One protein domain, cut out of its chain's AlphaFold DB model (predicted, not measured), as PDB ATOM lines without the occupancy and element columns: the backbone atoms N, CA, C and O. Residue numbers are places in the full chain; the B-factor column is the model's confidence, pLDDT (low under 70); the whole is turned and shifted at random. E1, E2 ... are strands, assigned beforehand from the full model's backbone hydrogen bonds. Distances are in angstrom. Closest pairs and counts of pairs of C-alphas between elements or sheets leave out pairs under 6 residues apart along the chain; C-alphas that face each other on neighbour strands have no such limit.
ATOM      1  N   GLN A 100      -1.804 -10.517 -14.967       86.75
ATOM      2  CA  GLN A 100      -2.266  -9.512 -15.920       86.75
ATOM      3  C   GLN A 100      -2.756 -10.194 -17.199       86.75
ATOM      4  O   GLN A 100      -2.124 -11.130 -17.690       86.75
ATOM      5  N   ALA A 101      -3.862  -9.699 -17.734       90.19
ATOM      6  CA  ALA A 101      -4.419 -10.092 -19.015       90.19
ATOM      7  C   ALA A 101      -4.726  -8.836 -19.836       90.19
ATOM      8  O   ALA A 101      -4.967  -7.767 -19.274       90.19
ATOM      9  N   LEU A 102      -4.726  -8.965 -21.159       94.12
ATOM     10  CA  LEU A 102      -5.079  -7.883 -22.078       94.12
ATOM     11  C   LEU A 102      -6.401  -8.223 -22.759       94.12
ATOM     12  O   LEU A 102      -6.504  -9.280 -23.378       94.12
ATOM     13  N   THR A 103      -7.417  -7.374 -22.654       94.25
ATOM     14  CA  THR A 103      -8.676  -7.607 -23.376       94.25
ATOM     15  C   THR A 103      -8.436  -7.540 -24.885       94.25
ATOM     16  O   THR A 103      -7.829  -6.606 -25.397       94.25
ATOM     17  N   LEU A 104      -8.885  -8.564 -25.608       93.25
ATOM     18  CA  LEU A 104      -8.781  -8.623 -27.069       93.25
ATOM     19  C   LEU A 104     -10.013  -8.008 -27.728       93.25
ATOM     20  O   LEU A 104      -9.897  -7.283 -28.708       93.25
ATOM     21  N   ASP A 105     -11.173  -8.279 -27.138       93.75
ATOM     22  CA  ASP A 105     -12.474  -7.786 -27.571       93.75
ATOM     23  C   ASP A 105     -13.159  -7.085 -26.385       93.75
ATOM     24  O   ASP A 105     -12.658  -7.124 -25.257       93.75
ATOM     25  N   ALA A 106     -14.314  -6.455 -26.615       93.69
ATOM     26  CA  ALA A 106     -15.112  -5.918 -25.518       93.69
ATOM     27  C   ALA A 106     -15.546  -7.061 -24.581       93.69
ATOM     28  O   ALA A 106     -16.079  -8.073 -25.039       93.69
ATOM     29  N   VAL A 107     -15.301  -6.909 -23.279       95.00
ATOM     30  CA  VAL A 107     -15.644  -7.910 -22.257       95.00
ATOM     31  C   VAL A 107     -16.793  -7.375 -21.414       95.00
ATOM     32  O   VAL A 107     -16.636  -6.358 -20.738       95.00
ATOM     33  N   GLY A 108     -17.938  -8.050 -21.463       92.19
ATOM     34  CA  GLY A 108     -19.124  -7.735 -20.675       92.19
ATOM     35  C   GLY A 108     -19.344  -8.701 -19.511       92.19
ATOM     36  O   GLY A 108     -18.415  -9.346 -19.019       92.19
ATOM     37  N   ASP A 109     -20.595  -8.766 -19.070       92.06
ATOM     38  CA  ASP A 109     -21.066  -9.647 -18.004       92.06
ATOM     39  C   ASP A 109     -21.159 -11.115 -18.465       92.06
ATOM     40  O   ASP A 109     -20.789 -11.462 -19.586       92.06
ATOM     41  N   GLU A 110     -21.681 -12.002 -17.609       88.12
ATOM     42  CA  GLU A 110     -21.832 -13.429 -17.941       88.12
ATOM     43  C   GLU A 110     -22.700 -13.680 -19.192       88.12
ATOM     44  O   GLU A 110     -22.521 -14.694 -19.865       88.12
ATOM     45  N   HIS A 111     -23.603 -12.756 -19.539       88.75
ATOM     46  CA  HIS A 111     -24.430 -12.849 -20.745       88.75
ATOM     47  C   HIS A 111     -23.710 -12.358 -22.009       88.75
ATOM     48  O   HIS A 111     -24.071 -12.772 -23.112       88.75
ATOM     49  N   HIS A 112     -22.690 -11.510 -21.862       90.69
ATOM     50  CA  HIS A 112     -21.914 -10.938 -22.963       90.69
ATOM     51  C   HIS A 112     -20.406 -11.159 -22.749       90.69
ATOM     52  O   HIS A 112     -19.648 -10.190 -22.610       90.69
ATOM     53  N   PRO A 113     -19.943 -12.425 -22.722       91.94
ATOM     54  CA  PRO A 113     -18.537 -12.724 -22.514       91.94
ATOM     55  C   PRO A 113     -17.695 -12.215 -23.685       91.94
ATOM     56  O   PRO A 113     -18.073 -12.316 -24.854       91.94
ATOM     57  N   GLY A 114     -16.516 -11.703 -23.351       93.38
ATOM     58  CA  GLY A 114     -15.496 -11.330 -24.320       93.38
ATOM     59  C   GLY A 114     -14.292 -12.255 -24.233       93.38
ATOM     60  O   GLY A 114     -14.362 -13.375 -23.719       93.38
ATOM     61  N   HIS A 115     -13.158 -11.769 -24.727       94.31
ATOM     62  CA  HIS A 115     -11.907 -12.513 -24.685       94.31
ATOM     63  C   HIS A 115     -10.764 -11.645 -24.186       94.31
ATOM     64  O   HIS A 115     -10.687 -10.455 -24.496       94.31
ATOM     65  N   ALA A 116      -9.843 -12.270 -23.464       93.56
ATOM     66  CA  ALA A 116      -8.600 -11.652 -23.041       93.56
ATOM     67  C   ALA A 116      -7.419 -12.581 -23.327       93.56
ATOM     68  O   ALA A 116      -7.536 -13.806 -23.275       93.56
ATOM     69  N   GLN A 117      -6.273 -11.992 -23.641       90.38
ATOM     70  CA  GLN A 117      -5.016 -12.698 -23.748       90.38
ATOM     71  C   GLN A 117      -4.401 -12.844 -22.358       90.38
ATOM     72  O   GLN A 117      -4.106 -11.851 -21.693       90.38
ATOM     73  N   LEU A 118      -4.202 -14.087 -21.931       86.19
ATOM     74  CA  LEU A 118      -3.598 -14.451 -20.652       86.19
ATOM     75  C   LEU A 118      -2.554 -15.535 -20.910       86.19
ATOM     76  O   LEU A 118      -2.834 -16.522 -21.586       86.19
ATOM     77  N   ALA A 119      -1.335 -15.325 -20.409       81.56
ATOM     78  CA  ALA A 119      -0.197 -16.221 -20.639       81.56
ATOM     79  C   ALA A 119       0.063 -16.553 -22.134       81.56
ATOM     80  O   ALA A 119       0.558 -17.626 -22.459       81.56
ATOM     81  N   GLY A 120      -0.263 -15.626 -23.045       81.50
ATOM     82  CA  GLY A 120      -0.090 -15.799 -24.496       81.50
ATOM     83  C   GLY A 120      -1.226 -16.550 -25.201       81.50
ATOM     84  O   GLY A 120      -1.238 -16.614 -26.428       81.50
ATOM     85  N   GLU A 121      -2.211 -17.051 -24.462       82.88
ATOM     86  CA  GLU A 121      -3.372 -17.763 -24.995       82.88
ATOM     87  C   GLU A 121      -4.625 -16.876 -24.961       82.88
ATOM     88  O   GLU A 121      -4.713 -15.932 -24.174       82.88
ATOM     89  N   ARG A 122      -5.607 -17.165 -25.825       89.81
ATOM     90  CA  ARG A 122      -6.911 -16.485 -25.845       89.81
ATOM     91  C   ARG A 122      -7.862 -17.198 -24.885       89.81
ATOM     92  O   ARG A 122      -8.219 -18.347 -25.122       89.81
ATOM     93  N   TRP A 123      -8.297 -16.497 -23.845       90.56
ATOM     94  CA  TRP A 123      -9.216 -16.996 -22.824       90.56
ATOM     95  C   TRP A 123     -10.567 -16.295 -22.916       90.56
ATOM     96  O   TRP A 123     -10.635 -15.117 -23.274       90.56
ATOM     97  N   LEU A 124     -11.635 -17.012 -22.563       91.81
ATOM     98  CA  LEU A 124     -12.942 -16.405 -22.329       91.81
ATOM     99  C   LEU A 124     -12.857 -15.534 -21.070       91.81
ATOM    100  O   LEU A 124     -12.348 -15.981 -20.040       91.81
ATOM    101  N   ALA A 125     -13.345 -14.303 -21.153       92.44
ATOM    102  CA  ALA A 125     -13.313 -13.350 -20.057       92.44
ATOM    103  C   ALA A 125     -14.709 -12.773 -19.811       92.44
ATOM    104  O   ALA A 125     -15.473 -12.544 -20.748       92.44
ATOM    105  N   VAL A 126     -15.007 -12.517 -18.540       92.44
ATOM    106  CA  VAL A 126     -16.204 -11.813 -18.067       92.44
ATOM    107  C   VAL A 126     -15.777 -10.788 -17.025       92.44
ATOM    108  O   VAL A 126     -14.726 -10.941 -16.393       92.44
ATOM    109  N   THR A 127     -16.564  -9.734 -16.855       92.31
ATOM    110  CA  THR A 127     -16.298  -8.679 -15.879       92.31
ATOM    111  C   THR A 127     -17.566  -8.280 -15.141       92.31
ATOM    112  O   THR A 127     -18.639  -8.190 -15.731       92.31
ATOM    113  N   ASP A 128     -17.411  -7.972 -13.855       89.75
ATOM    114  CA  ASP A 128     -18.471  -7.390 -13.026       89.75
ATOM    115  C   ASP A 128     -18.457  -5.849 -13.089       89.75
ATOM    116  O   ASP A 128     -19.250  -5.182 -12.422       89.75
ATOM    117  N   GLN A 129     -17.532  -5.255 -13.858       87.88
ATOM    118  CA  GLN A 129     -17.428  -3.804 -13.990       87.88
ATOM    119  C   GLN A 129     -18.656  -3.241 -14.732       87.88
ATOM    120  O   GLN A 129     -18.898  -3.614 -15.886       87.88
ATOM    121  N   PRO A 130     -19.387  -2.279 -14.137       84.25
ATOM    122  CA  PRO A 130     -20.476  -1.593 -14.820       84.25
ATOM    123  C   PRO A 130     -19.967  -0.905 -16.092       84.25
ATOM    124  O   PRO A 130     -19.016  -0.127 -16.040       84.25
ATOM    125  N   GLY A 131     -20.597  -1.191 -17.232       85.31
ATOM    126  CA  GLY A 131     -20.187  -0.659 -18.537       85.31
ATOM    127  C   GLY A 131     -19.159  -1.509 -19.295       85.31
ATOM    128  O   GLY A 131     -18.779  -1.128 -20.399       85.31
ATOM    129  N   GLY A 132     -18.752  -2.661 -18.750       91.81
ATOM    130  CA  GLY A 132     -17.836  -3.591 -19.410       91.81
ATOM    131  C   GLY A 132     -16.405  -3.060 -19.528       91.81
ATOM    132  O   GLY A 132     -16.051  -2.008 -18.990       91.81
ATOM    133  N   LEU A 133     -15.560  -3.819 -20.219       93.31
ATOM    134  CA  LEU A 133     -14.188  -3.451 -20.560       93.31
ATOM    135  C   LEU A 133     -14.069  -3.281 -22.072       93.31
ATOM    136  O   LEU A 133     -14.610  -4.076 -22.840       93.31
ATOM    137  N   GLN A 134     -13.327  -2.260 -22.492       93.94
ATOM    138  CA  GLN A 134     -13.010  -2.042 -23.900       93.94
ATOM    139  C   GLN A 134     -11.871  -2.973 -24.352       93.94
ATOM    140  O   GLN A 134     -11.147  -3.497 -23.502       93.94
ATOM    141  N   PRO A 135     -11.693  -3.191 -25.667       94.06
ATOM    142  CA  PRO A 135     -10.497  -3.838 -26.206       94.06
ATOM    143  C   PRO A 135      -9.208  -3.117 -25.783       94.06
ATOM    144  O   PRO A 135      -9.236  -1.929 -25.462       94.06
ATOM    145  N   ASP A 136      -8.085  -3.834 -25.801       93.62
ATOM    146  CA  ASP A 136      -6.740  -3.328 -25.491       93.62
ATOM    147  C   ASP A 136      -6.598  -2.726 -24.078       93.62
ATOM    148  O   ASP A 136      -5.823  -1.809 -23.814       93.62
ATOM    149  N   THR A 137      -7.374  -3.251 -23.128       91.12
ATOM    150  CA  THR A 137      -7.357  -2.833 -21.724       91.12
ATOM    151  C   THR A 137      -6.612  -3.865 -20.884       91.12
ATOM    152  O   THR A 137      -6.971  -5.045 -20.844       91.12
ATOM    153  N   ALA A 138      -5.573  -3.417 -20.177       91.94
ATOM    154  CA  ALA A 138      -4.843  -4.249 -19.229       91.94
ATOM    155  C   ALA A 138      -5.664  -4.450 -17.948       91.94
ATOM    156  O   ALA A 138      -6.018  -3.493 -17.257       91.94
ATOM    157  N   VAL A 139      -5.947  -5.707 -17.616       92.44
ATOM    158  CA  VAL A 139      -6.752  -6.106 -16.457       92.44
ATOM    159  C   VAL A 139      -6.042  -7.167 -15.631       92.44
ATOM    160  O   VAL A 139      -5.063  -7.770 -16.063       92.44
ATOM    161  N   LYS A 140      -6.532  -7.399 -14.413       91.00
ATOM    162  CA  LYS A 140      -6.011  -8.428 -13.513       91.00
ATOM    163  C   LYS A 140      -7.069  -9.500 -13.300       91.00
ATOM    164  O   LYS A 140      -8.207  -9.182 -12.968       91.00
ATOM    165  N   VAL A 141      -6.685 -10.763 -13.451       88.75
ATOM    166  CA  VAL A 141      -7.592 -11.899 -13.258       88.75
ATOM    167  C   VAL A 141      -7.971 -12.001 -11.779       88.75
ATOM    168  O   VAL A 141      -7.097 -12.124 -10.922       88.75
ATOM    169  N   THR A 142      -9.263 -11.963 -11.465       86.50
ATOM    170  CA  THR A 142      -9.778 -12.062 -10.086       86.50
ATOM    171  C   THR A 142     -10.184 -13.483  -9.711       86.50
ATOM    172  O   THR A 142     -10.016 -13.886  -8.563       86.50
TER     173      THR A 142
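This is residues 100 to 142 of the 147 residues of the protein "NfeD domain-containing protein" of Chloroflexi bacterium (UniProt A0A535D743). With little regular structure, this is a small twisted sheet of four short strands, E3 E2 E1 E4, toward one end, with two loops, within residues 104 to 113 and 126 to 137, reaching to the other. The printed part has 43 residues, 17 in strands, with no named helix: all strand, chain order E1 E2 E3 E4, antiparallel. It is compact, radius of gyration of the C-alphas 9.0 A, spans 25 by 18 by 15 A.

E2, residues 114 to 118, and E3, residues 121 to 125, form a hairpin at 140 degrees; N 116 and O 123 are 3.0 A apart. E1, residues 100 to 103, and E2 form another at 143 degrees; N 117 and O 102 are 2.7 A apart. E1 E2 E3 is a meander, each strand the antiparallel neighbour of the one before. E4, residues 138 to 140, is antiparallel to E1 at 131 degrees, with N 101 and O 139 2.8 A apart; E1 E2 E3 E4 is a Greek key, a meander whose first strand also neighbours the fourth. Edge strands E3 and E4 are apart.

E2 measures 12.8 A, E3 11.9 A, E1 10.0 A. E1 begins at C-alpha 100 (-2.266, -9.512, -15.920); E4 ends at C-alpha 140 (-6.011, -8.428, -13.513).

The farthest C-alphas, Gly 120 and Pro 130, are 26.7 A apart. The link E3 to E4 is long; the printed part has no cut. No printed residue is under 70 in pLDDT.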